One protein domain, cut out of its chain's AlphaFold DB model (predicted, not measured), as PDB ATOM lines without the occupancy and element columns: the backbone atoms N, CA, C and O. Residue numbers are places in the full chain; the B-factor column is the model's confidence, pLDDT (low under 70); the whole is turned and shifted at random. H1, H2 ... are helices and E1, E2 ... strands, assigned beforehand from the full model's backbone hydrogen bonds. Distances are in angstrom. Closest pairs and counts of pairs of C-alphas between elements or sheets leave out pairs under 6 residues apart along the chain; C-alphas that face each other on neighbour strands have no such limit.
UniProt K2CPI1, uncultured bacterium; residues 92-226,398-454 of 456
ATOM      1  N   TYR A  92     -12.320 -26.057  26.700       96.81
ATOM      2  CA  TYR A  92     -13.107 -25.799  27.908       96.81
ATOM      3  C   TYR A  92     -12.278 -25.944  29.184       96.81
ATOM      4  O   TYR A  92     -12.305 -25.053  30.033       96.81
ATOM      5  N   ARG A  93     -11.497 -27.024  29.305       95.81
ATOM      6  CA  ARG A  93     -10.671 -27.289  30.492       95.81
ATOM      7  C   ARG A  93      -9.640 -26.191  30.764       95.81
ATOM      8  O   ARG A  93      -9.326 -25.948  31.916       95.81
ATOM      9  N   LYS A  94      -9.187 -25.472  29.731       96.50
ATOM     10  CA  LYS A  94      -8.282 -24.312  29.857       96.50
ATOM     11  C   LYS A  94      -8.970 -23.026  30.335       96.50
ATOM     12  O   LYS A  94      -8.295 -22.027  30.581       96.50
ATOM     13  N   THR A  95     -10.300 -22.994  30.417       96.50
ATOM     14  CA  THR A  95     -11.036 -21.789  30.822       96.50
ATOM     15  C   THR A  95     -10.956 -21.550  32.330       96.50
ATOM     16  O   THR A  95     -10.918 -22.481  33.132       96.50
ATOM     17  N   THR A  96     -11.044 -20.282  32.742       96.62
ATOM     18  CA  THR A  96     -11.169 -19.903  34.161       96.62
ATOM     19  C   THR A  96     -12.376 -20.559  34.835       96.62
ATOM     20  O   THR A  96     -12.318 -20.876  36.023       96.62
ATOM     21  N   LEU A  97     -13.462 -20.778  34.083       94.81
ATOM     22  CA  LEU A  97     -14.674 -21.434  34.569       94.81
ATOM     23  C   LEU A  97     -14.392 -22.878  35.004       94.81
ATOM     24  O   LEU A  97     -14.699 -23.235  36.140       94.81
ATOM     25  N   ALA A  98     -13.757 -23.678  34.139       96.81
ATOM     26  CA  ALA A  98     -13.393 -25.061  34.450       96.81
ATOM     27  C   ALA A  98     -12.454 -25.135  35.665       96.81
ATOM     28  O   ALA A  98     -12.739 -25.865  36.614       96.81
ATOM     29  N   HIS A  99     -11.408 -24.301  35.697       97.31
ATOM     30  CA  HIS A  99     -10.485 -24.239  36.836       97.31
ATOM     31  C   HIS A  99     -11.178 -23.824  38.142       97.31
ATOM     32  O   HIS A  99     -10.864 -24.350  39.206       97.31
ATOM     33  N   THR A 100     -12.146 -22.905  38.081       97.44
ATOM     34  CA  THR A 100     -12.910 -22.479  39.261       97.44
ATOM     35  C   THR A 100     -13.793 -23.605  39.782       97.44
ATOM     36  O   THR A 100     -13.855 -23.812  40.993       97.44
ATOM     37  N   HIS A 101     -14.452 -24.362  38.900       96.81
ATOM     38  CA  HIS A 101     -15.210 -25.542  39.310       96.81
ATOM     39  C   HIS A 101     -14.304 -26.610  39.923       96.81
ATOM     40  O   HIS A 101     -14.583 -27.047  41.038       96.81
ATOM     41  N   GLN A 102     -13.200 -26.964  39.261       96.44
ATOM     42  CA  GLN A 102     -12.252 -27.950  39.776       96.44
ATOM     43  C   GLN A 102     -11.725 -27.533  41.155       96.44
ATOM     44  O   GLN A 102     -11.937 -28.241  42.133       96.44
ATOM     45  N   LYS A 103     -11.154 -26.326  41.276       97.00
ATOM     46  CA  LYS A 103     -10.624 -25.808  42.548       97.00
ATOM     47  C   LYS A 103     -11.682 -25.793  43.654       97.00
ATOM     48  O   LYS A 103     -11.387 -26.189  44.778       97.00
ATOM     49  N   LYS A 104     -12.907 -25.347  43.349       96.88
ATOM     50  CA  LYS A 104     -13.994 -25.257  44.334       96.88
ATOM     51  C   LYS A 104     -14.383 -26.634  44.878       96.88
ATOM     52  O   LYS A 104     -14.427 -26.799  46.089       96.88
ATOM     53  N   TYR A 105     -14.653 -27.610  44.010       96.75
ATOM     54  CA  TYR A 105     -15.130 -28.933  44.440       96.75
ATOM     55  C   TYR A 105     -14.003 -29.852  44.930       96.75
ATOM     56  O   TYR A 105     -14.252 -30.723  45.764       96.75
ATOM     57  N   CYS A 106     -12.756 -29.626  44.505       95.44
ATOM     58  CA  CYS A 106     -11.587 -30.257  45.123       95.44
ATOM     59  C   CYS A 106     -11.352 -29.788  46.568       95.44
ATOM     60  O   CYS A 106     -10.697 -30.490  47.330       95.44
ATOM     61  N   GLY A 107     -11.908 -28.638  46.959       95.50
ATOM     62  CA  GLY A 107     -11.923 -28.176  48.347       95.50
ATOM     63  C   GLY A 107     -13.057 -28.756  49.199       95.50
ATOM     64  O   GLY A 107     -13.106 -28.464  50.388       95.50
ATOM     65  N   PHE A 108     -13.980 -29.531  48.619       95.75
ATOM     66  CA  PHE A 108     -15.073 -30.171  49.357       95.75
ATOM     67  C   PHE A 108     -14.724 -31.611  49.740       95.75
ATOM     68  O   PHE A 108     -13.921 -32.268  49.059       95.75
ATOM     69  N   ASP A 109     -15.396 -32.098  50.786       94.75
ATOM     70  CA  ASP A 109     -15.342 -33.492  51.218       94.75
ATOM     71  C   ASP A 109     -15.761 -34.437  50.089       94.75
ATOM     72  O   ASP A 109     -16.562 -34.094  49.211       94.75
ATOM     73  N   MET A 110     -15.227 -35.659  50.117       96.00
ATOM     74  CA  MET A 110     -15.421 -36.625  49.035       96.00
ATOM     75  C   MET A 110     -16.907 -36.873  48.701       96.00
ATOM     76  O   MET A 110     -17.250 -36.778  47.522       96.00
ATOM     77  N   PRO A 111     -17.828 -37.092  49.664       93.75
ATOM     78  CA  PRO A 111     -19.243 -37.300  49.342       93.75
ATOM     79  C   PRO A 111     -19.884 -36.113  48.606       93.75
ATOM     80  O   PRO A 111     -20.697 -36.305  47.700       93.75
ATOM     81  N   ASP A 112     -19.500 -34.885  48.965       95.44
ATOM     82  CA  ASP A 112     -19.994 -33.663  48.327       95.44
ATOM     83  C   ASP A 112     -19.442 -33.504  46.913       95.44
ATOM     84  O   ASP A 112     -20.186 -33.201  45.976       95.44
ATOM     85  N   ARG A 113     -18.150 -33.778  46.729       96.50
ATOM     86  CA  ARG A 113     -17.509 -33.780  45.412       96.50
ATOM     87  C   ARG A 113     -18.157 -34.794  44.477       96.50
ATOM     88  O   ARG A 113     -18.514 -34.433  43.355       96.50
ATOM     89  N   LEU A 114     -18.359 -36.028  44.947       97.44
ATOM     90  CA  LEU A 114     -18.905 -37.110  44.128       97.44
ATOM     91  C   LEU A 114     -20.328 -36.807  43.640       97.44
ATOM     92  O   LEU A 114     -20.704 -37.100  42.506       97.44
ATOM     93  N   ARG A 115     -21.114 -36.136  44.477       96.75
ATOM     94  CA  ARG A 115     -22.504 -35.778  44.179       96.75
ATOM     95  C   ARG A 115     -22.663 -34.412  43.511       96.75
ATOM     96  O   ARG A 115     -23.792 -33.971  43.291       96.75
ATOM     97  N   ILE A 116     -21.557 -33.715  43.227       97.06
ATOM     98  CA  ILE A 116     -21.555 -32.315  42.776       97.06
ATOM     99  C   ILE A 116     -22.464 -31.476  43.702       97.06
ATOM    100  O   ILE A 116     -23.317 -30.697  43.286       97.06
ATOM    101  N   ARG A 117     -22.329 -31.693  45.012       94.69
ATOM    102  CA  ARG A 117     -23.148 -31.078  46.056       94.69
ATOM    103  C   ARG A 117     -22.356 -29.942  46.686       94.69
ATOM    104  O   ARG A 117     -21.259 -30.141  47.185       94.69
ATOM    105  N   GLN A 118     -22.909 -28.731  46.668       91.88
ATOM    106  CA  GLN A 118     -22.327 -27.635  47.451       91.88
ATOM    107  C   GLN A 118     -22.661 -27.844  48.934       91.88
ATOM    108  O   GLN A 118     -23.860 -27.930  49.231       91.88
ATOM    109  N   PRO A 119     -21.681 -27.872  49.852       88.94
ATOM    110  CA  PRO A 119     -21.944 -27.988  51.283       88.94
ATOM    111  C   PRO A 119     -22.869 -26.862  51.768       88.94
ATOM    112  O   PRO A 119     -22.831 -25.739  51.258       88.94
ATOM    113  N   LYS A 120     -23.736 -27.161  52.737       85.38
ATOM    114  CA  LYS A 120     -24.559 -26.173  53.456       85.38
ATOM    115  C   LYS A 120     -24.296 -26.322  54.948       85.38
ATOM    116  O   LYS A 120     -24.005 -27.426  55.392       85.38
ATOM    117  N   ASN A 121     -24.420 -25.227  55.691       78.00
ATOM    118  CA  ASN A 121     -24.289 -25.232  57.142       78.00
ATOM    119  C   ASN A 121     -25.580 -24.696  57.794       78.00
ATOM    120  O   ASN A 121     -25.875 -23.512  57.604       78.00
ATOM    121  N   PRO A 122     -26.347 -25.537  58.517       77.50
ATOM    122  CA  PRO A 122     -26.204 -26.997  58.615       77.50
ATOM    123  C   PRO A 122     -26.586 -27.705  57.293       77.50
ATOM    124  O   PRO A 122     -27.347 -27.147  56.491       77.50
ATOM    125  N   PRO A 123     -26.066 -28.916  57.012       71.69
ATOM    126  CA  PRO A 123     -26.440 -29.654  55.813       71.69
ATOM    127  C   PRO A 123     -27.867 -30.207  55.969       71.69
ATOM    128  O   PRO A 123     -28.136 -30.901  56.947       71.69
ATOM    129  N   PRO A 124     -28.789 -29.948  55.021       75.88
ATOM    130  CA  PRO A 124     -30.087 -30.613  55.030       75.88
ATOM    131  C   PRO A 124     -29.863 -32.122  54.836       75.88
ATOM    132  O   PRO A 124     -29.233 -32.489  53.833       75.88
ATOM    133  N   PRO A 125     -30.322 -32.987  55.757       70.81
ATOM    134  CA  PRO A 125     -30.008 -34.418  55.747       70.81
ATOM    135  C   PRO A 125     -30.477 -35.118  54.466       70.81
ATOM    136  O   PRO A 125     -29.838 -36.048  53.980       70.81
ATOM    137  N   GLU A 126     -31.558 -34.633  53.863       79.31
ATOM    138  CA  GLU A 126     -32.139 -35.172  52.642       79.31
ATOM    139  C   GLU A 126     -31.350 -34.812  51.375       79.31
ATOM    140  O   GLU A 126     -31.496 -35.480  50.351       79.31
ATOM    141  N   ARG A 127     -30.501 -33.776  51.394       85.69
ATOM    142  CA  ARG A 127     -29.923 -33.214  50.165       85.69
ATOM    143  C   ARG A 127     -28.943 -34.179  49.493       85.69
ATOM    144  O   ARG A 127     -27.842 -34.410  49.983       85.69
ATOM    145  N   GLN A 128     -29.282 -34.627  48.287       90.56
ATOM    146  CA  GLN A 128     -28.490 -35.610  47.540       90.56
ATOM    147  C   GLN A 128     -27.415 -35.016  46.617       90.56
ATOM    148  O   GLN A 128     -26.484 -35.728  46.265       90.56
ATOM    149  N   GLY A 129     -27.501 -33.732  46.255       93.81
ATOM    150  CA  GLY A 129     -26.586 -33.090  45.300       93.81
ATOM    151  C   GLY A 129     -27.208 -32.885  43.922       93.81
ATOM    152  O   GLY A 129     -28.411 -33.079  43.754       93.81
ATOM    153  N   ASP A 130     -26.389 -32.454  42.966       96.06
ATOM    154  CA  ASP A 130     -26.829 -32.180  41.595       96.06
ATOM    155  C   ASP A 130     -26.550 -33.375  40.653       96.06
ATOM    156  O   ASP A 130     -27.026 -33.386  39.520       96.06
ATOM    157  N   LEU A 131     -25.817 -34.394  41.125       98.00
ATOM    158  CA  LEU A 131     -25.612 -35.683  40.462       98.00
ATOM    159  C   LEU A 131     -26.254 -36.811  41.284       98.00
ATOM    160  O   LEU A 131     -25.924 -36.989  42.459       98.00
ATOM    161  N   LEU A 132     -27.132 -37.602  40.658       98.19
ATOM    162  CA  LEU A 132     -27.688 -38.834  41.233       98.19
ATOM    163  C   LEU A 132     -27.245 -40.067  40.443       98.19
ATOM    164  O   LEU A 132     -27.072 -40.009  39.228       98.19
ATOM    165  N   VAL A 133     -27.156 -41.207  41.124       98.56
ATOM    166  CA  VAL A 133     -27.110 -42.518  40.476       98.56
ATOM    167  C   VAL A 133     -28.534 -43.047  40.458       98.56
ATOM    168  O   VAL A 133     -29.056 -43.451  41.490       98.56
ATOM    169  N   LEU A 134     -29.172 -43.059  39.291       98.56
ATOM    170  CA  LEU A 134     -30.502 -43.652  39.142       98.56
ATOM    171  C   LEU A 134     -30.432 -45.161  38.929       98.56
ATOM    172  O   LEU A 134     -31.423 -45.845  39.125       98.56
ATOM    173  N   LYS A 135     -29.289 -45.709  38.518       98.50
ATOM    174  CA  LYS A 135     -29.118 -47.153  38.360       98.50
ATOM    175  C   LYS A 135     -27.640 -47.523  38.484       98.50
ATOM    176  O   LYS A 135     -26.826 -46.878  37.820       98.50
ATOM    177  N   PRO A 136     -27.280 -48.544  39.280       97.94
ATOM    178  CA  PRO A 136     -25.902 -49.003  39.370       97.94
ATOM    179  C   PRO A 136     -25.452 -49.685  38.078       97.94
ATOM    180  O   PRO A 136     -26.256 -50.313  37.382       97.94
ATOM    181  N   SER A 137     -24.162 -49.573  37.779       97.44
ATOM    182  CA  SER A 137     -23.523 -50.260  36.661       97.44
ATOM    183  C   SER A 137     -23.209 -51.718  37.012       97.44
ATOM    184  O   SER A 137     -22.876 -52.051  38.152       97.44
ATOM    185  N   ARG A 138     -23.339 -52.614  36.029       95.56
ATOM    186  CA  ARG A 138     -23.033 -54.047  36.149       95.56
ATOM    187  C   ARG A 138     -22.335 -54.548  34.879       95.56
ATOM    188  O   ARG A 138     -22.407 -53.896  33.835       95.56
ATOM    189  N   PRO A 139     -21.665 -55.713  34.917       93.38
ATOM    190  CA  PRO A 139     -21.157 -56.329  33.698       93.38
ATOM    191  C   PRO A 139     -22.278 -56.490  32.658       93.38
ATOM    192  O   PRO A 139     -23.308 -57.090  32.951       93.38
ATOM    193  N   ARG A 140     -22.061 -55.969  31.442       91.44
ATOM    194  CA  ARG A 140     -23.010 -56.000  30.302       91.44
ATOM    195  C   ARG A 140     -24.310 -55.197  30.490       91.44
ATOM    196  O   ARG A 140     -25.231 -55.344  29.690       91.44
ATOM    197  N   GLU A 141     -24.377 -54.339  31.505       96.25
ATOM    198  CA  GLU A 141     -25.538 -53.495  31.789       96.25
ATOM    199  C   GLU A 141     -25.073 -52.135  32.324       96.25
ATOM    200  O   GLU A 141     -24.576 -52.024  33.450       96.25
ATOM    201  N   LYS A 142     -25.228 -51.080  31.517       97.88
ATOM    202  CA  LYS A 142     -24.825 -49.741  31.952       97.88
ATOM    203  C   LYS A 142     -25.688 -49.245  33.114       97.88
ATOM    204  O   LYS A 142     -26.906 -49.439  33.154       97.88
ATOM    205  N   GLY A 143     -25.046 -48.529  34.030       98.56
ATOM    206  CA  GLY A 143     -25.719 -47.711  35.029       98.56
ATOM    207  C   GLY A 143     -26.356 -46.469  34.405       98.56
ATOM    208  O   GLY A 143     -26.240 -46.212  33.205       98.56
ATOM    209  N   VAL A 144     -27.023 -45.668  35.229       98.88
ATOM    210  CA  VAL A 144     -27.644 -44.403  34.813       98.88
ATOM    211  C   VAL A 144     -27.259 -43.317  35.806       98.88
ATOM    212  O   VAL A 144     -27.584 -43.418  36.990       98.88
ATOM    213  N   LEU A 145     -26.590 -42.275  35.315       98.81
ATOM    214  CA  LEU A 145     -26.325 -41.049  36.061       98.81
ATOM    215  C   LEU A 145     -27.333 -39.984  35.661       98.81
ATOM    216  O   LEU A 145     -27.661 -39.846  34.487       98.81
ATOM    217  N   PHE A 146     -27.791 -39.210  36.630       98.75
ATOM    218  CA  PHE A 146     -28.670 -38.074  36.423       98.75
ATOM    219  C   PHE A 146     -27.952 -36.789  36.812       98.75
ATOM    220  O   PHE A 146     -27.418 -36.701  37.915       98.75
ATOM    221  N   LEU A 147     -27.950 -35.810  35.913       98.25
ATOM    222  CA  LEU A 147     -27.381 -34.485  36.119       98.25
ATOM    223  C   LEU A 147     -28.518 -33.467  36.177       98.25
ATOM    224  O   LEU A 147     -29.323 -33.382  35.253       98.25
ATOM    225  N   ASN A 148     -28.558 -32.681  37.246       95.56
ATOM    226  CA  ASN A 148     -29.543 -31.627  37.432       95.56
ATOM    227  C   ASN A 148     -28.918 -30.244  37.281       95.56
ATOM    228  O   ASN A 148     -27.850 -30.006  37.837       95.56
ATOM    229  N   PHE A 149     -29.629 -29.315  36.646       92.44
ATOM    230  CA  PHE A 149     -29.181 -27.954  36.333       92.44
ATOM    231  C   PHE A 149     -28.102 -27.880  35.254       92.44
ATOM    232  O   PHE A 149     -27.177 -28.687  35.183       92.44
ATOM    233  N   ASP A 150     -28.179 -26.820  34.450       91.81
ATOM    234  CA  ASP A 150     -27.275 -26.565  33.332       91.81
ATOM    235  C   ASP A 150     -25.803 -26.640  33.754       91.81
ATOM    236  O   ASP A 150     -25.034 -27.428  33.199       91.81
ATOM    237  N   GLU A 151     -25.424 -25.880  34.787       93.25
ATOM    238  CA  GLU A 151     -24.046 -25.775  35.292       93.25
ATOM    239  C   GLU A 151     -23.447 -27.106  35.757       93.25
ATOM    240  O   GLU A 151     -22.227 -27.242  35.836       93.25
ATOM    241  N   THR A 152     -24.272 -28.095  36.086       96.56
ATOM    242  CA  THR A 152     -23.783 -29.401  36.536       96.56
ATOM    243  C   THR A 152     -23.085 -30.156  35.423       96.56
ATOM    244  O   THR A 152     -22.132 -30.874  35.705       96.56
ATOM    245  N   VAL A 153     -23.448 -29.914  34.160       97.56
ATOM    246  CA  VAL A 153     -22.702 -30.456  33.019       97.56
ATOM    247  C   VAL A 153     -21.280 -29.889  32.978       97.56
ATOM    248  O   VAL A 153     -20.332 -30.648  32.819       97.56
ATOM    249  N   ASP A 154     -21.096 -28.583  33.206       96.31
ATOM    250  CA  ASP A 154     -19.751 -27.982  33.252       96.31
ATOM    251  C   ASP A 154     -18.923 -28.609  34.378       96.31
ATOM    252  O   ASP A 154     -17.815 -29.095  34.157       96.31
ATOM    253  N   LYS A 155     -19.495 -28.665  35.587       97.81
ATOM    254  CA  LYS A 155     -18.846 -29.276  36.755       97.81
ATOM    255  C   LYS A 155     -18.505 -30.745  36.493       97.81
ATOM    256  O   LYS A 155     -17.414 -31.177  36.835       97.81
ATOM    257  N   PHE A 156     -19.397 -31.494  35.849       98.38
ATOM    258  CA  PHE A 156     -19.173 -32.892  35.492       98.38
ATOM    259  C   PHE A 156     -17.938 -33.054  34.596       98.38
ATOM    260  O   PHE A 156     -17.047 -33.825  34.933       98.38
ATOM    261  N   PHE A 157     -17.815 -32.264  33.525       97.94
ATOM    262  CA  PHE A 157     -16.649 -32.314  32.628       97.94
ATOM    263  C   PHE A 157     -15.362 -31.709  33.221       97.94
ATOM    264  O   PHE A 157     -14.264 -31.998  32.725       97.94
ATOM    265  N   ALA A 158     -15.482 -30.882  34.264       97.69
ATOM    266  CA  ALA A 158     -14.358 -30.343  35.029       97.69
ATOM    267  C   ALA A 158     -13.846 -31.299  36.122       97.69
ATOM    268  O   ALA A 158     -12.685 -31.194  36.504       97.69
ATOM    269  N   LEU A 159     -14.694 -32.200  36.632       98.06
ATOM    270  CA  LEU A 159     -14.369 -33.076  37.764       98.06
ATOM    271  C   LEU A 159     -14.154 -34.534  37.369       98.06
ATOM    272  O   LEU A 159     -13.390 -35.221  38.038       98.06
ATOM    273  N   TYR A 160     -14.808 -35.012  36.312       98.44
ATOM    274  CA  TYR A 160     -14.821 -36.425  35.947       98.44
ATOM    275  C   TYR A 160     -14.188 -36.704  34.586       98.44
ATOM    276  O   TYR A 160     -14.286 -35.925  33.632       98.44
ATOM    277  N   ASP A 161     -13.604 -37.894  34.472       98.00
ATOM    278  CA  ASP A 161     -13.361 -38.562  33.203       98.00
ATOM    279  C   ASP A 161     -14.696 -39.065  32.627       98.00
ATOM    280  O   ASP A 161     -15.100 -40.225  32.763       98.00
ATOM    281  N   ALA A 162     -15.412 -38.132  32.001       97.19
ATOM    282  CA  ALA A 162     -16.715 -38.366  31.395       97.19
ATOM    283  C   ALA A 162     -16.685 -39.447  30.300       97.19
ATOM    284  O   ALA A 162     -17.664 -40.173  30.129       97.19
ATOM    285  N   GLU A 163     -15.570 -39.593  29.579       95.69
ATOM    286  CA  GLU A 163     -15.428 -40.609  28.535       95.69
ATOM    287  C   GLU A 163     -15.329 -42.010  29.144       95.69
ATOM    288  O   GLU A 163     -15.988 -42.946  28.679       95.69
ATOM    289  N   ARG A 164     -14.560 -42.159  30.228       97.50
ATOM    290  CA  ARG A 164     -14.499 -43.416  30.977       97.50
ATOM    291  C   ARG A 164     -15.831 -43.737  31.653       97.50
ATOM    292  O   ARG A 164     -16.237 -44.898  31.626       97.50
ATOM    293  N   LEU A 165     -16.540 -42.740  32.191       97.69
ATOM    294  CA  LEU A 165     -17.890 -42.932  32.739       97.69
ATOM    295  C   LEU A 165     -18.880 -43.410  31.673       97.69
ATOM    296  O   LEU A 165     -19.618 -44.359  31.925       97.69
ATOM    297  N   ALA A 166     -18.859 -42.831  30.470       97.31
ATOM    298  CA  ALA A 166     -19.768 -43.196  29.381       97.31
ATOM    299  C   ALA A 166     -19.655 -44.672  28.945       97.31
ATOM    300  O   ALA A 166     -20.595 -45.227  28.369       97.31
ATOM    301  N   LYS A 167     -18.541 -45.352  29.251       97.06
ATOM    302  CA  LYS A 167     -18.408 -46.802  29.028       97.06
ATOM    303  C   LYS A 167     -19.348 -47.611  29.925       97.06
ATOM    304  O   LYS A 167     -19.896 -48.609  29.471       97.06
ATOM    305  N   ASN A 168     -19.567 -47.150  31.156       98.00
ATOM    306  CA  ASN A 168     -20.302 -47.878  32.191       98.00
ATOM    307  C   ASN A 168     -21.654 -47.250  32.542       98.00
ATOM    308  O   ASN A 168     -22.453 -47.893  33.215       98.00
ATOM    309  N   TYR A 169     -21.929 -46.024  32.091       98.62
ATOM    310  CA  TYR A 169     -23.137 -45.282  32.437       98.62
ATOM    311  C   TYR A 169     -23.768 -44.597  31.225       98.62
ATOM    312  O   TYR A 169     -23.073 -43.998  30.405       98.62
ATOM    313  N   ARG A 170     -25.102 -44.627  31.161       98.44
ATOM    314  CA  ARG A 170     -25.912 -43.648  30.423       98.44
ATOM    315  C   ARG A 170     -26.091 -42.389  31.258       98.44
ATOM    316  O   ARG A 170     -26.058 -42.449  32.488       98.44
ATOM    317  N   ILE A 171     -26.333 -41.268  30.589       98.75
ATOM    318  CA  ILE A 171     -26.574 -39.983  31.247       98.75
ATOM    319  C   ILE A 171     -28.022 -39.561  31.007       98.75
ATOM    320  O   ILE A 171     -28.516 -39.640  29.889       98.75
ATOM    321  N   VAL A 172     -28.694 -39.092  32.047       98.81
ATOM    322  CA  VAL A 172     -29.949 -38.342  31.976       98.81
ATOM    323  C   VAL A 172     -29.635 -36.926  32.435       98.81
ATOM    324  O   VAL A 172     -28.965 -36.739  33.448       98.81
ATOM    325  N   PHE A 173     -30.081 -35.925  31.694       98.38
ATOM    326  CA  PHE A 173     -29.840 -34.526  32.011       98.38
ATOM    327  C   PHE A 173     -31.170 -33.778  32.084       98.38
ATOM    328  O   PHE A 173     -31.937 -33.803  31.122       98.38
ATOM    329  N   GLU A 174     -31.408 -33.114  33.220       97.00
ATOM    330  CA  GLU A 174     -32.522 -32.191  33.475       97.00
ATOM    331  C   GLU A 174     -32.004 -30.742  33.433       97.00
ATOM    332  O   GLU A 174     -31.428 -30.247  34.413       97.00
ATOM    333  N   PRO A 175     -32.166 -30.035  32.299       93.88
ATOM    334  CA  PRO A 175     -31.824 -28.626  32.190       93.88
ATOM    335  C   PRO A 175     -32.780 -27.770  33.021       93.88
ATOM    336  O   PRO A 175     -33.967 -28.062  33.165       93.88
ATOM    337  N   SER A 176     -32.266 -26.659  33.536       88.19
ATOM    338  CA  SER A 176     -33.009 -25.752  34.417       88.19
ATOM    339  C   SER A 176     -33.486 -24.477  33.736       88.19
ATOM    340  O   SER A 176     -34.415 -23.824  34.209       88.19
ATOM    341  N   ALA A 177     -32.864 -24.123  32.615       86.38
ATOM    342  CA  ALA A 177     -33.247 -22.996  31.783       86.38
ATOM    343  C   ALA A 177     -33.964 -23.456  30.505       86.38
ATOM    344  O   ALA A 177     -34.030 -24.641  30.195       86.38
ATOM    345  N   TRP A 178     -34.513 -22.497  29.763       89.38
ATOM    346  CA  TRP A 178     -34.966 -22.680  28.382       89.38
ATOM    347  C   TRP A 178     -33.805 -22.402  27.415       89.38
ATOM    348  O   TRP A 178     -32.840 -21.714  27.776       89.38
ATOM    349  N   GLY A 179     -33.922 -22.865  26.169       91.50
ATOM    350  CA  GLY A 179     -32.964 -22.545  25.113       91.50
ATOM    351  C   GLY A 179     -31.716 -23.417  25.193       91.50
ATOM    352  O   GLY A 179     -30.721 -23.084  25.851       91.50
ATOM    353  N   TYR A 180     -31.778 -24.555  24.508       94.75
ATOM    354  CA  TYR A 180     -30.770 -25.617  24.579       94.75
ATOM    355  C   TYR A 180     -29.589 -25.422  23.622       94.75
ATOM    356  O   TYR A 180     -28.686 -26.256  23.575       94.75
ATOM    357  N   GLN A 181     -29.519 -24.289  22.922       95.25
ATOM    358  CA  GLN A 181     -28.359 -23.877  22.130       95.25
ATOM    359  C   GLN A 181     -27.219 -23.463  23.078       95.25
ATOM    360  O   GLN A 181     -26.946 -22.283  23.309       95.25
ATOM    361  N   GLN A 182     -26.568 -24.452  23.688       94.19
ATOM    362  CA  GLN A 182     -25.489 -24.274  24.655       94.19
ATOM    363  C   GLN A 182     -24.375 -25.293  24.403       94.19
ATOM    364  O   GLN A 182     -24.643 -26.429  24.014       94.19
ATOM    365  N   VAL A 183     -23.117 -24.916  24.674       94.81
ATOM    366  CA  VAL A 183     -21.944 -25.786  24.427       94.81
ATOM    367  C   VAL A 183     -22.050 -27.126  25.162       94.81
ATOM    368  O   VAL A 183     -21.603 -28.150  24.655       94.81
ATOM    369  N   ARG A 184     -22.722 -27.134  26.316       94.62
ATOM    370  CA  ARG A 184     -23.022 -28.320  27.135       94.62
ATOM    371  C   ARG A 184     -23.621 -29.466  26.328       94.62
ATOM    372  O   ARG A 184     -23.237 -30.613  26.529       94.62
ATOM    373  N   MET A 185     -24.536 -29.150  25.407       95.44
ATOM    374  CA  MET A 185     -25.191 -30.164  24.580       95.44
ATOM    375  C   MET A 185     -24.177 -30.866  23.682       95.44
ATOM    376  O   MET A 185     -24.262 -32.071  23.504       95.44
ATOM    377  N   PHE A 186     -23.160 -30.146  23.208       94.62
ATOM    378  CA  PHE A 186     -22.084 -30.698  22.388       94.62
ATOM    379  C   PHE A 186     -21.075 -31.509  23.203       94.62
ATOM    380  O   PHE A 186     -20.556 -32.506  22.706       94.62
ATOM    381  N   PHE A 187     -20.833 -31.151  24.470       95.31
ATOM    382  CA  PHE A 187     -20.063 -32.024  25.361       95.31
ATOM    383  C   PHE A 187     -20.760 -33.368  25.550       95.31
ATOM    384  O   PHE A 187     -20.137 -34.410  25.368       95.31
ATOM    385  N   LEU A 188     -22.056 -33.336  25.864       96.75
ATOM    386  CA  LEU A 188     -22.873 -34.532  26.045       96.75
ATOM    387  C   LEU A 188     -23.005 -35.343  24.749       96.75
ATOM    388  O   LEU A 188     -22.899 -36.564  24.781       96.75
ATOM    389  N   GLN A 189     -23.178 -34.672  23.609       95.25
ATOM    390  CA  GLN A 189     -23.339 -35.306  22.301       95.25
ATOM    391  C   GLN A 189     -22.134 -36.160  21.895       95.25
ATOM    392  O   GLN A 189     -22.311 -37.170  21.220       95.25
ATOM    393  N   GLY A 190     -20.917 -35.763  22.275       93.69
ATOM    394  CA  GLY A 190     -19.711 -36.518  21.925       93.69
ATOM    395  C   GLY A 190     -19.391 -37.692  22.848       93.69
ATOM    396  O   GLY A 190     -18.390 -38.371  22.627       93.69
ATOM    397  N   LEU A 191     -20.211 -37.959  23.870       95.19
ATOM    398  CA  LEU A 191     -20.047 -39.149  24.702       95.19
ATOM    399  C   LEU A 191     -20.437 -40.412  23.926       95.19
ATOM    400  O   LEU A 191     -21.446 -40.449  23.230       95.19
ATOM    401  N   ASN A 192     -19.676 -41.493  24.114       94.12
ATOM    402  CA  ASN A 192     -19.977 -42.794  23.507       94.12
ATOM    403  C   ASN A 192     -21.025 -43.584  24.319       94.12
ATOM    404  O   ASN A 192     -20.778 -44.692  24.807       94.12
ATOM    405  N   THR A 193     -22.184 -42.969  24.541       96.62
ATOM    406  CA  THR A 193     -23.337 -43.557  25.229       96.62
ATOM    407  C   THR A 193     -24.600 -42.774  24.898       96.62
ATOM    408  O   THR A 193     -24.511 -41.618  24.504       96.62
ATOM    409  N   ASP A 194     -25.779 -43.353  25.123       98.12
ATOM    410  CA  ASP A 194     -27.016 -42.575  25.080       98.12
ATOM    411  C   ASP A 194     -27.028 -41.512  26.186       98.12
ATOM    412  O   ASP A 194     -26.775 -41.814  27.363       98.12
ATOM    413  N   VAL A 195     -27.380 -40.284  25.803       98.50
ATOM    414  CA  VAL A 195     -27.634 -39.172  26.715       98.50
ATOM    415  C   VAL A 195     -29.068 -38.698  26.548       98.50
ATOM    416  O   VAL A 195     -29.452 -38.174  25.505       98.50
ATOM    417  N   ILE A 196     -29.868 -38.862  27.590       98.62
ATOM    418  CA  ILE A 196     -31.278 -38.517  27.591       98.62
ATOM    419  C   ILE A 196     -31.399 -37.066  28.041       98.62
ATOM    420  O   ILE A 196     -31.002 -36.732  29.155       98.62
ATOM    421  N   ILE A 197     -31.946 -36.211  27.180       98.38
ATOM    422  CA  ILE A 197     -32.155 -34.792  27.479       98.38
ATOM    423  C   ILE A 197     -33.628 -34.581  27.807       98.38
ATOM    424  O   ILE A 197     -34.494 -34.769  26.949       98.38
ATOM    425  N   GLU A 198     -33.929 -34.189  29.039       97.75
ATOM    426  CA  GLU A 198     -35.277 -33.782  29.422       97.75
ATOM    427  C   GLU A 198     -35.577 -32.415  28.802       97.75
ATOM    428  O   GLU A 198     -34.980 -31.410  29.162       97.75
ATOM    429  N   ALA A 199     -36.466 -32.396  27.813       96.00
ATOM    430  CA  ALA A 199     -36.807 -31.239  27.002       96.00
ATOM    431  C   ALA A 199     -38.329 -31.053  26.991       96.00
ATOM    432  O   ALA A 199     -39.034 -31.527  26.100       96.00
ATOM    433  N   GLN A 200     -38.868 -30.388  28.011       94.38
ATOM    434  CA  GLN A 200     -40.318 -30.207  28.156       94.38
ATOM    435  C   GLN A 200     -40.915 -29.257  27.102       94.38
ATOM    436  O   GLN A 200     -42.058 -29.447  26.670       94.38
ATOM    437  N   TYR A 201     -40.142 -28.256  26.670       94.38
ATOM    438  CA  TYR A 201     -40.548 -27.290  25.656       94.38
ATOM    439  C   TYR A 201     -40.286 -27.837  24.256       94.38
ATOM    440  O   TYR A 201     -39.205 -28.343  23.967       94.38
ATOM    441  N   ARG A 202     -41.280 -27.717  23.372       93.12
ATOM    442  CA  ARG A 202     -41.253 -28.364  22.058       93.12
ATOM    443  C   ARG A 202     -40.089 -27.911  21.171       93.12
ATOM    444  O   ARG A 202     -39.450 -28.763  20.575       93.12
ATOM    445  N   GLN A 203     -39.763 -26.619  21.140       92.19
ATOM    446  CA  GLN A 203     -38.638 -26.143  20.322       92.19
ATOM    447  C   GLN A 203     -37.286 -26.641  20.849       92.19
ATOM    448  O   GLN A 203     -36.397 -26.935  20.058       92.19
ATOM    449  N   ASP A 204     -37.127 -26.756  22.171       94.94
ATOM    450  CA  ASP A 204     -35.911 -27.322  22.764       94.94
ATOM    451  C   ASP A 204     -35.822 -28.830  22.480       94.94
ATOM    452  O   ASP A 204     -34.749 -29.330  22.149       94.94
ATOM    453  N   PHE A 205     -36.950 -29.547  22.532       96.56
ATOM    454  CA  PHE A 205     -37.037 -30.956  22.141       96.56
ATOM    455  C   PHE A 205     -36.613 -31.158  20.680       96.56
ATOM    456  O   PHE A 205     -35.684 -31.918  20.417       96.56
ATOM    457  N   GLU A 206     -37.235 -30.422  19.757       96.00
ATOM    458  CA  GLU A 206     -36.944 -30.475  18.320       96.00
ATOM    459  C   GLU A 206     -35.488 -30.071  18.042       96.00
ATOM    460  O   GLU A 206     -34.800 -30.727  17.264       96.00
ATOM    461  N   TYR A 207     -34.958 -29.054  18.731       95.12
ATOM    462  CA  TYR A 207     -33.550 -28.677  18.606       95.12
ATOM    463  C   TYR A 207     -32.615 -29.843  18.944       95.12
ATOM    464  O   TYR A 207     -31.699 -30.137  18.175       95.12
ATOM    465  N   ILE A 208     -32.850 -30.545  20.055       96.56
ATOM    466  CA  ILE A 208     -32.042 -31.712  20.423       96.56
ATOM    467  C   ILE A 208     -32.207 -32.853  19.409       96.56
ATOM    468  O   ILE A 208     -31.211 -33.500  19.084       96.56
ATOM    469  N   GLU A 209     -33.409 -33.077  18.862       96.19
ATOM    470  CA  GLU A 209     -33.603 -34.047  17.771       96.19
ATOM    471  C   GLU A 209     -32.730 -33.704  16.560       96.19
ATOM    472  O   GLU A 209     -32.070 -34.589  16.017       96.19
ATOM    473  N   THR A 210     -32.655 -32.422  16.179       93.88
ATOM    474  CA  THR A 210     -31.805 -31.989  15.055       93.88
ATOM    475  C   THR A 210     -30.309 -32.132  15.326       93.88
ATOM    476  O   THR A 210     -29.545 -32.324  14.382       93.88
ATOM    477  N   LEU A 211     -29.869 -32.049  16.589       92.06
ATOM    478  CA  LEU A 211     -28.475 -32.334  16.937       92.06
ATOM    479  C   LEU A 211     -28.162 -33.824  16.744       92.06
ATOM    480  O   LEU A 211     -27.111 -34.163  16.203       92.06
ATOM    481  N   GLY A 212     -29.070 -34.712  17.157       91.12
ATOM    482  CA  GLY A 212     -28.934 -36.155  16.973       91.12
ATOM    483  C   GLY A 212     -27.709 -36.768  17.670       91.12
ATOM    484  O   GLY A 212     -27.201 -36.269  18.680       91.12
ATOM    485  N   GLY A 213     -27.226 -37.894  17.133       91.19
ATOM    486  CA  GLY A 213     -26.108 -38.650  17.707       91.19
ATOM    487  C   GLY A 213     -26.474 -39.307  19.044       91.19
ATOM    488  O   GLY A 213     -27.488 -40.007  19.145       91.19
ATOM    489  N   ALA A 214     -25.644 -39.080  20.066       94.12
ATOM    490  CA  ALA A 214     -25.847 -39.591  21.423       94.12
ATOM    491  C   ALA A 214     -27.086 -39.004  22.121       94.12
ATOM    492  O   ALA A 214     -27.637 -39.633  23.024       94.12
ATOM    493  N   LEU A 215     -27.531 -37.810  21.717       97.50
ATOM    494  CA  LEU A 215     -28.618 -37.108  22.391       97.50
ATOM    495  C   LEU A 215     -29.978 -37.718  22.033       97.50
ATOM    496  O   LEU A 215     -30.323 -37.851  20.861       97.50
ATOM    497  N   LYS A 216     -30.761 -38.066  23.056       98.06
ATOM    498  CA  LYS A 216     -32.113 -38.628  22.957       98.06
ATOM    499  C   LYS A 216     -33.079 -37.730  23.737       98.06
ATOM    500  O   LYS A 216     -33.125 -37.820  24.966       98.06
ATOM    501  N   PRO A 217     -33.829 -36.832  23.084       98.00
ATOM    502  CA  PRO A 217     -34.708 -35.932  23.811       98.00
ATOM    503  C   PRO A 217     -35.939 -36.667  24.342       98.00
ATOM    504  O   PRO A 217     -36.453 -37.612  23.739       98.00
ATOM    505  N   LYS A 218     -36.446 -36.208  25.486       97.31
ATOM    506  CA  LYS A 218     -37.688 -36.692  26.085       97.31
ATOM    507  C   LYS A 218     -38.520 -35.515  26.571       97.31
ATOM    508  O   LYS A 218     -38.001 -34.657  27.271       97.31
ATOM    509  N   ARG A 219     -39.822 -35.499  26.254       95.31
ATOM    510  CA  ARG A 219     -40.795 -34.517  26.778       95.31
ATOM    511  C   ARG A 219     -41.076 -34.768  28.271       95.31
ATOM    512  O   ARG A 219     -42.123 -35.309  28.623       95.31
ATOM    513  N   LEU A 220     -40.085 -34.447  29.094       95.88
ATOM    514  CA  LEU A 220     -40.091 -34.386  30.554       95.88
ATOM    515  C   LEU A 220     -39.373 -33.091  30.966       95.88
ATOM    516  O   LEU A 220     -38.552 -32.575  30.203       95.88
ATOM    517  N   GLY A 221     -39.675 -32.568  32.146       93.38
ATOM    518  CA  GLY A 221     -38.927 -31.477  32.763       93.38
ATOM    519  C   GLY A 221     -39.071 -31.456  34.279       93.38
ATOM    520  O   GLY A 221     -39.788 -32.260  34.864       93.38
ATOM    521  N   ALA A 222     -38.423 -30.490  34.932       91.75
ATOM    522  CA  ALA A 222     -38.304 -30.451  36.393       91.75
ATOM    523  C   ALA A 222     -39.630 -30.583  37.168       91.75
ATOM    524  O   ALA A 222     -39.653 -31.134  38.270       91.75
ATOM    525  N   GLY A 223     -40.729 -30.061  36.614       92.06
ATOM    526  CA  GLY A 223     -42.051 -30.137  37.229       92.06
ATOM    527  C   GLY A 223     -42.735 -31.504  37.097       92.06
ATOM    528  O   GLY A 223     -43.536 -31.860  37.960       92.06
ATOM    529  N   ASP A 224     -42.348 -32.324  36.116       95.12
ATOM    530  CA  ASP A 224     -42.839 -33.700  35.968       95.12
ATOM    531  C   ASP A 224     -42.410 -34.611  37.129       95.12
ATOM    532  O   ASP A 224     -42.983 -35.681  37.336       95.12
ATOM    533  N   TRP A 225     -41.424 -34.181  37.918       95.44
ATOM    534  CA  TRP A 225     -40.911 -34.880  39.097       95.44
ATOM    535  C   TRP A 225     -41.566 -34.427  40.407       95.44
ATOM    536  O   TRP A 225     -41.048 -34.722  41.486       95.44
ATOM    537  N   THR A 226     -42.678 -33.692  40.327       92.81
ATOM    538  CA  THR A 226     -43.444 -33.260  41.503       92.81
ATOM    539  C   THR A 226     -44.028 -34.473  42.224       92.81
ATOM    540  O   THR A 226     -44.521 -35.406  41.587       92.81
ATOM    541  N   ALA A 398     -43.635 -40.595  40.207       95.06
ATOM    542  CA  ALA A 398     -43.757 -42.022  39.917       95.06
ATOM    543  C   ALA A 398     -43.981 -42.300  38.418       95.06
ATOM    544  O   ALA A 398     -43.293 -43.140  37.833       95.06
ATOM    545  N   LYS A 399     -44.896 -41.566  37.770       96.19
ATOM    546  CA  LYS A 399     -45.207 -41.744  36.342       96.19
ATOM    547  C   LYS A 399     -44.047 -41.340  35.450       96.19
ATOM    548  O   LYS A 399     -43.712 -42.058  34.512       96.19
ATOM    549  N   SER A 400     -43.406 -40.223  35.764       97.38
ATOM    550  CA  SER A 400     -42.237 -39.723  35.046       97.38
ATOM    551  C   SER A 400     -41.062 -40.688  35.171       97.38
ATOM    552  O   SER A 400     -40.433 -41.011  34.162       97.38
ATOM    553  N   SER A 401     -40.851 -41.264  36.362       97.88
ATOM    554  CA  SER A 401     -39.847 -42.315  36.580       97.88
ATOM    555  C   SER A 401     -40.146 -43.558  35.742       97.88
ATOM    556  O   SER A 401     -39.259 -44.056  35.056       97.88
ATOM    557  N   ALA A 402     -41.400 -44.022  35.708       97.94
ATOM    558  CA  ALA A 402     -41.796 -45.165  34.886       97.94
ATOM    559  C   ALA A 402     -41.622 -44.895  33.378       97.94
ATOM    560  O   ALA A 402     -41.075 -45.727  32.651       97.94
ATOM    561  N   ARG A 403     -42.023 -43.710  32.895       98.19
ATOM    562  CA  ARG A 403     -41.863 -43.295  31.487       98.19
ATOM    563  C   ARG A 403     -40.391 -43.210  31.081       98.19
ATOM    564  O   ARG A 403     -40.049 -43.631  29.973       98.19
ATOM    565  N   LEU A 404     -39.536 -42.673  31.953       98.62
ATOM    566  CA  LEU A 404     -38.090 -42.621  31.740       98.62
ATOM    567  C   LEU A 404     -37.482 -44.029  31.757       98.62
ATOM    568  O   LEU A 404     -36.712 -44.364  30.861       98.62
ATOM    569  N   ASN A 405     -37.884 -44.878  32.705       98.75
ATOM    570  CA  ASN A 405     -37.417 -46.259  32.811       98.75
ATOM    571  C   ASN A 405     -37.707 -47.069  31.542       98.75
ATOM    572  O   ASN A 405     -36.806 -47.676  30.970       98.75
ATOM    573  N   VAL A 406     -38.950 -47.024  31.052       98.62
ATOM    574  CA  VAL A 406     -39.344 -47.707  29.809       98.62
ATOM    575  C   VAL A 406     -38.516 -47.209  28.624       98.62
ATOM    576  O   VAL A 406     -38.123 -48.000  27.770       98.62
ATOM    577  N   PHE A 407     -38.236 -45.904  28.563       98.56
ATOM    578  CA  PHE A 407     -37.413 -45.328  27.504       98.56
ATOM    579  C   PHE A 407     -35.959 -45.817  27.572       98.56
ATOM    580  O   PHE A 407     -35.430 -46.291  26.570       98.56
ATOM    581  N   LEU A 408     -35.345 -45.785  28.757       98.69
ATOM    582  CA  LEU A 408     -33.982 -46.271  28.987       98.69
ATOM    583  C   LEU A 408     -33.844 -47.767  28.696       98.69
ATOM    584  O   LEU A 408     -32.910 -48.166  28.004       98.69
ATOM    585  N   LYS A 409     -34.802 -48.581  29.148       98.56
ATOM    586  CA  LYS A 409     -34.846 -50.020  28.867       98.56
ATOM    587  C   LYS A 409     -34.882 -50.302  27.368       98.56
ATOM    588  O   LYS A 409     -34.151 -51.168  26.898       98.56
ATOM    589  N   LYS A 410     -35.692 -49.560  26.604       98.50
ATOM    590  CA  LYS A 410     -35.742 -49.694  25.138       98.50
ATOM    591  C   LYS A 410     -34.386 -49.393  24.494       98.50
ATOM    592  O   LYS A 410     -33.962 -50.157  23.635       98.50
ATOM    593  N   LEU A 411     -33.701 -48.331  24.926       97.88
ATOM    594  CA  LEU A 411     -32.368 -47.977  24.420       97.88
ATOM    595  C   LEU A 411     -31.313 -49.039  24.765       97.88
ATOM    596  O   LEU A 411     -30.519 -49.416  23.905       97.88
ATOM    597  N   ALA A 412     -31.339 -49.556  25.997       97.69
ATOM    598  CA  ALA A 412     -30.452 -50.626  26.444       97.69
ATOM    599  C   ALA A 412     -30.621 -51.895  25.602       97.69
ATOM    600  O   ALA A 412     -29.652 -52.374  25.016       97.69
ATOM    601  N   VAL A 413     -31.858 -52.379  25.456       97.44
ATOM    602  CA  VAL A 413     -32.163 -53.579  24.661       97.44
ATOM    603  C   VAL A 413     -31.795 -53.383  23.188       97.44
ATOM    604  O   VAL A 413     -31.188 -54.268  22.593       97.44
ATOM    605  N   ALA A 414     -32.090 -52.215  22.606       97.12
ATOM    606  CA  ALA A 414     -31.709 -51.900  21.226       97.12
ATOM    607  C   ALA A 414     -30.183 -51.871  21.013       97.12
ATOM    608  O   ALA A 414     -29.716 -52.111  19.904       97.12
ATOM    609  N   SER A 415     -29.413 -51.617  22.075       95.00
ATOM    610  CA  SER A 415     -27.944 -51.634  22.069       95.00
ATOM    611  C   SER A 415     -27.353 -53.006  22.431       95.00
ATOM    612  O   SER A 415     -26.141 -53.122  22.597       95.00
ATOM    613  N   GLY A 416     -28.186 -54.044  22.588       95.94
ATOM    614  CA  GLY A 416     -27.753 -55.391  22.976       95.94
ATOM    615  C   GLY A 416     -27.347 -55.531  24.450       95.94
ATOM    616  O   GLY A 416     -26.703 -56.515  24.816       95.94
ATOM    617  N   GLU A 417     -27.697 -54.564  25.300       96.31
ATOM    618  CA  GLU A 417     -27.448 -54.624  26.742       96.31
ATOM    619  C   GLU A 417     -28.547 -55.397  27.475       96.31
ATOM    620  O   GLU A 417     -29.710 -55.432  27.060       96.31
ATOM    621  N   VAL A 418     -28.189 -55.976  28.622       96.50
ATOM    622  CA  VAL A 418     -29.168 -56.574  29.535       96.50
ATOM    623  C   VAL A 418     -29.809 -55.468  30.380       96.50
ATOM    624  O   VAL A 418     -29.139 -54.515  30.770       96.50
ATOM    625  N   TRP A 419     -31.100 -55.600  30.692       97.56
ATOM    626  CA  TRP A 419     -31.809 -54.722  31.629       97.56
ATOM    627  C   TRP A 419     -32.443 -55.553  32.749       97.56
ATOM    628  O   TRP A 419     -33.573 -56.028  32.622       97.56
ATOM    629  N   THR A 420     -31.689 -55.768  33.829       97.06
ATOM    630  CA  THR A 420     -32.076 -56.615  34.969       97.06
ATOM    631  C   THR A 420     -32.738 -55.842  36.101       97.06
ATOM    632  O   THR A 420     -33.441 -56.428  36.919       97.06
ATOM    633  N   GLN A 421     -32.508 -54.533  36.173       96.31
ATOM    634  CA  GLN A 421     -33.027 -53.693  37.245       96.31
ATOM    635  C   GLN A 421     -33.456 -52.339  36.695       96.31
ATOM    636  O   GLN A 421     -32.668 -51.669  36.026       96.31
ATOM    637  N   ASP A 422     -34.666 -51.927  37.054       98.19
ATOM    638  CA  ASP A 422     -35.187 -50.601  36.759       98.19
ATOM    639  C   ASP A 422     -34.427 -49.490  37.497       98.19
ATOM    640  O   ASP A 422     -33.692 -49.722  38.468       98.19
ATOM    641  N   ILE A 423     -34.597 -48.263  37.007       98.62
ATOM    642  CA  ILE A 423     -34.045 -47.084  37.666       98.62
ATOM    643  C   ILE A 423     -34.723 -46.844  39.017       98.62
ATOM    644  O   ILE A 423     -35.922 -47.061  39.188       98.62
ATOM    645  N   PHE A 424     -33.961 -46.313  39.960       98.44
ATOM    646  CA  PHE A 424     -34.439 -45.726  41.196       98.44
ATOM    647  C   PHE A 424     -35.324 -44.511  40.880       98.44
ATOM    648  O   PHE A 424     -34.828 -43.527  40.322       98.44
ATOM    649  N   PRO A 425     -36.624 -44.537  41.229       97.31
ATOM    650  CA  PRO A 425     -37.505 -43.398  41.028       97.31
ATOM    651  C   PRO A 425     -37.029 -42.177  41.815       97.31
ATOM    652  O   PRO A 425     -36.563 -42.304  42.954       97.31
ATOM    653  N   LYS A 426     -37.201 -40.992  41.226       95.81
ATOM    654  CA  LYS A 426     -36.833 -39.709  41.835       95.81
ATOM    655  C   LYS A 426     -38.024 -38.761  41.941       95.81
ATOM    656  O   LYS A 426     -39.003 -38.901  41.210       95.81
ATOM    657  N   LYS A 427     -37.884 -37.754  42.798       94.88
ATOM    658  CA  LYS A 427     -38.751 -36.573  42.899       94.88
ATOM    659  C   LYS A 427     -37.922 -35.300  43.050       94.88
ATOM    660  O   LYS A 427     -36.759 -35.371  43.437       94.88
ATOM    661  N   ASN A 428     -38.529 -34.144  42.804       91.50
ATOM    662  CA  ASN A 428     -37.909 -32.838  43.036       91.50
ATOM    663  C   ASN A 428     -38.571 -32.144  44.241       91.50
ATOM    664  O   ASN A 428     -39.740 -31.771  44.163       91.50
ATOM    665  N   ALA A 429     -37.834 -31.947  45.343       84.38
ATOM    666  CA  ALA A 429     -38.371 -31.353  46.576       84.38
ATOM    667  C   ALA A 429     -37.327 -30.612  47.448       84.38
ATOM    668  O   ALA A 429     -36.914 -31.117  48.487       84.38
ATOM    669  N   PRO A 430     -36.888 -29.387  47.102       76.38
ATOM    670  CA  PRO A 430     -36.867 -28.771  45.780       76.38
ATOM    671  C   PRO A 430     -35.665 -29.227  44.928       76.38
ATOM    672  O   PRO A 430     -35.620 -28.934  43.737       76.38
ATOM    673  N   ALA A 431     -34.681 -29.883  45.541       86.12
ATOM    674  CA  ALA A 431     -33.575 -30.552  44.864       86.12
ATOM    675  C   ALA A 431     -34.008 -31.968  44.430       86.12
ATOM    676  O   ALA A 431     -35.021 -32.461  44.936       86.12
ATOM    677  N   PRO A 432     -33.275 -32.630  43.522       92.25
ATOM    678  CA  PRO A 432     -33.571 -34.000  43.141       92.25
ATOM    679  C   PRO A 432     -33.269 -34.942  44.314       92.25
ATOM    680  O   PRO A 432     -32.193 -34.898  44.911       92.25
ATOM    681  N   LEU A 433     -34.242 -35.785  44.645       94.19
ATOM    682  CA  LEU A 433     -34.213 -36.761  45.730       94.19
ATOM    683  C   LEU A 433     -34.698 -38.114  45.211       94.19
ATOM    684  O   LEU A 433     -35.502 -38.177  44.282       94.19
ATOM    685  N   TYR A 434     -34.276 -39.200  45.851       95.81
ATOM    686  CA  TYR A 434     -34.888 -40.505  45.615       95.81
ATOM    687  C   TYR A 434     -36.293 -40.536  46.216       95.81
ATOM    688  O   TYR A 434     -36.553 -39.940  47.260       95.81
ATOM    689  N   LEU A 435     -37.209 -41.244  45.558       93.62
ATOM    690  CA  LEU A 435     -38.571 -41.410  46.067       93.62
ATOM    691  C   LEU A 435     -38.605 -42.305  47.317       93.62
ATOM    692  O   LEU A 435     -39.495 -42.160  48.148       93.62
ATOM    693  N   ARG A 436     -37.638 -43.224  47.446       93.94
ATOM    694  CA  ARG A 436     -37.534 -44.191  48.545       93.94
ATOM    695  C   ARG A 436     -36.131 -44.213  49.133       93.94
ATOM    696  O   ARG A 436     -35.146 -44.127  48.400       93.94
ATOM    697  N   GLU A 437     -36.060 -44.415  50.442       93.94
ATOM    698  CA  GLU A 437     -34.806 -44.434  51.196       93.94
ATOM    699  C   GLU A 437     -33.918 -45.641  50.854       93.94
ATOM    700  O   GLU A 437     -32.703 -45.511  50.718       93.94
ATOM    701  N   GLU A 438     -34.519 -46.806  50.601       95.94
ATOM    702  CA  GLU A 438     -33.808 -48.016  50.155       95.94
ATOM    703  C   GLU A 438     -32.988 -47.779  48.874       95.94
ATOM    704  O   GLU A 438     -31.856 -48.250  48.740       95.94
ATOM    705  N   HIS A 439     -33.530 -46.982  47.948       96.56
ATOM    706  CA  HIS A 439     -32.859 -46.623  46.707       96.56
ATOM    707  C   HIS A 439     -31.724 -45.631  46.939       96.56
ATOM    708  O   HIS A 439     -30.686 -45.743  46.291       96.56
ATOM    709  N   ARG A 440     -31.891 -44.696  47.885       95.88
ATOM    710  CA  ARG A 440     -30.818 -43.783  48.291       95.88
ATOM    711  C   ARG A 440     -29.617 -44.571  48.806       95.88
ATOM    712  O   ARG A 440     -28.518 -44.390  48.292       95.88
ATOM    713  N   LEU A 441     -29.843 -45.482  49.752       94.94
ATOM    714  CA  LEU A 441     -28.794 -46.321  50.336       94.94
ATOM    715  C   LEU A 441     -28.108 -47.204  49.281       94.94
ATOM    716  O   LEU A 441     -26.889 -47.369  49.289       94.94
ATOM    717  N   ALA A 442     -28.876 -47.762  48.339       95.62
ATOM    718  CA  ALA A 442     -28.312 -48.524  47.232       95.62
ATOM    719  C   ALA A 442     -27.474 -47.652  46.282       95.62
ATOM    720  O   ALA A 442     -26.419 -48.099  45.830       95.62
ATOM    721  N   ALA A 443     -27.921 -46.426  46.004       97.19
ATOM    722  CA  ALA A 443     -27.208 -45.470  45.172       97.19
ATOM    723  C   ALA A 443     -25.918 -44.962  45.829       97.19
ATOM    724  O   ALA A 443     -24.924 -44.812  45.127       97.19
ATOM    725  N   ASP A 444     -25.896 -44.751  47.151       95.62
ATOM    726  CA  ASP A 444     -24.700 -44.314  47.889       95.62
ATOM    727  C   ASP A 444     -23.505 -45.251  47.656       95.62
ATOM    728  O   ASP A 444     -22.409 -44.788  47.339       95.62
ATOM    729  N   ARG A 445     -23.739 -46.569  47.676       95.25
ATOM    730  CA  ARG A 445     -22.703 -47.578  47.383       95.25
ATOM    731  C   ARG A 445     -22.137 -47.477  45.965       95.25
ATOM    732  O   ARG A 445     -20.989 -47.836  45.727       95.25
ATOM    733  N   GLU A 446     -22.942 -47.039  45.001       97.25
ATOM    734  CA  GLU A 446     -22.464 -46.828  43.632       97.25
ATOM    735  C   GLU A 446     -21.762 -45.473  43.484       97.25
ATOM    736  O   GLU A 446     -20.765 -45.378  42.770       97.25
ATOM    737  N   VAL A 447     -22.238 -44.437  44.186       97.69
ATOM    738  CA  VAL A 447     -21.616 -43.104  44.205       97.69
ATOM    739  C   VAL A 447     -20.156 -43.196  44.647       97.69
ATOM    740  O   VAL A 447     -19.304 -42.578  44.016       97.69
ATOM    741  N   GLU A 448     -19.835 -44.010  45.654       97.25
ATOM    742  CA  GLU A 448     -18.450 -44.241  46.096       97.25
ATOM    743  C   GLU A 448     -17.538 -44.733  44.960       97.25
ATOM    744  O   GLU A 448     -16.395 -44.287  44.833       97.25
ATOM    745  N   LYS A 449     -18.052 -45.579  44.058       97.00
ATOM    746  CA  LYS A 449     -17.285 -46.078  42.902       97.00
ATOM    747  C   LYS A 449     -16.955 -44.975  41.898       97.00
ATOM    748  O   LYS A 449     -15.978 -45.110  41.151       97.00
ATOM    749  N   LEU A 450     -17.727 -43.883  41.882       98.06
ATOM    750  CA  LEU A 450     -17.475 -42.733  41.011       98.06
ATOM    751  C   LEU A 450     -16.141 -42.045  41.337       98.06
ATOM    752  O   LEU A 450     -15.566 -41.418  40.451       98.06
ATOM    753  N   ALA A 451     -15.587 -42.232  42.543       98.00
ATOM    754  CA  ALA A 451     -14.278 -41.692  42.917       98.00
ATOM    755  C   ALA A 451     -13.161 -42.134  41.965       98.00
ATOM    756  O   ALA A 451     -12.291 -41.339  41.622       98.00
ATOM    757  N   SER A 452     -13.235 -43.367  41.455       97.38
ATOM    758  CA  SER A 452     -12.261 -43.905  40.495       97.38
ATOM    759  C   SER A 452     -12.287 -43.230  39.114       97.38
ATOM    760  O   SER A 452     -11.412 -43.505  38.288       97.38
ATOM    761  N   TYR A 453     -13.281 -42.374  38.857       98.12
ATOM    762  CA  TYR A 453     -13.456 -41.610  37.621       98.12
ATOM    763  C   TYR A 453     -13.179 -40.116  37.802       98.12
ATOM    764  O   TYR A 453     -13.329 -39.367  36.838       98.12
ATOM    765  N   LEU A 454     -12.825 -39.657  39.005       97.94
ATOM    766  CA  LEU A 454     -12.420 -38.267  39.193       97.94
ATOM    767  C   LEU A 454     -11.128 -37.992  38.416       97.94
ATOM    768  O   LEU A 454     -10.240 -38.839  38.326       97.94
TER     769      LEU A 454
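Overview. This is residues 92 to 226 and 398 to 454 of the 456 residues of a protein of uncultured bacterium (UniProt K2CPI1). A strongly twisted sheet of five strands, E1 to E5, forms the core, with H4, H5 and H6 packed over one face and H8 covering the other. H9 crosses the edge strand E1, H1 packs on H3, and a small hairpin, E6 and E7, sits by H7 and one end of H8; residues 120 to 125 stick out. The 192 printed residues include nine named helices and seven named strands, in the order H1 H2 E1 E2 H3 H4 E3 H5 E4 H6 E5 H7 H8 E6 E7 H9. The sheet runs E1 E2 E3 E4 E5 and is mixed, and the class is mixed, helices and strands. The whole is compact, with a radius of gyration of the C-alphas of 15.6 A and spans of 41 by 38 by 33 A.

Arrangement. H1, residues 96 to 106, touches H3, residues 150 to 159, closest at the C-alphas of Ala 98 and Ala 158, 5.4 A. E1, residues 131 to 135, and E2, residues 143 to 148, form an antiparallel hairpin, with N 132 and O 146 at 2.9 A. H4, residues 162 to 168, leads to E3, residues 169 to 174, parallel to E2, with N 172 and O 145 at 2.8 A. After H5, residues 183 to 189, E4, residues 195 to 198, is parallel to E3, with N 196 and O 171 at 2.8 A. After H6, residues 202 to 211, E5, residues 215 to 218, is parallel to E4, with N 216 and O 195 at 2.8 A. E2, H3 H4, E3, then E3, H5, E4, then E4, H6, E5 are strand-helix-strand units, parallel neighbours with helices between, each with a right-handed crossover. H6 runs along E5 at 13 degrees on the local plane, closest at the C-alphas of Phe 205 and Pro 217, 5.7 A. H7, residues 222 to 225, touches H8, residues 398 to 414, with the C-alphas of Asp 224 and Ser 400 at 6.1 A. H8 is on the opposite face to H6, at a height over the sheet of 9.0 A. E6, residues 426 to 428, and E7, residues 432 to 434, are an antiparallel hairpin, with N 427 and O 433 at 2.8 A. H9, residues 437 to 453, runs across E1 at 69 degrees on the local plane, and touches H2, residues 110 to 114, with residues 447 to 451 alone, closest at the C-alphas of Leu 114 and Val 447, 6.6 A. Every O i to N i+4 pair is within hydrogen-bond range in H1, H2, H5, H6 and H8; H3 has 5 of 6, H4 1 of 3 beside 4 of 4 O i to N i+3 pairs, H9 6 of 13 beside 10 of 14, and H7 is too short for such a pair.

Along the chain. H1 begins at C-alpha 96, (-11.169, -19.903, 34.161), and H9 ends at C-alpha 453, (-13.456, -41.610, 37.621). H9 is 25.5 A long, with a kink of 27 degrees near residue 446; H8 is 24.3 A, E2 16.7 A and E3 16.1 A.

Size, cuts and confidence. The two C-alphas farthest apart, those of Asn 121 and Gly 416, are 45.7 A apart. Residues 227 to 397 are not printed, and C-alphas 226 and 398 are 8.9 A apart across the cut. The links H2 to E1 and H8 to E6 are long. The mean pLDDT of the printed part is 95.1, and no printed residue is under 70.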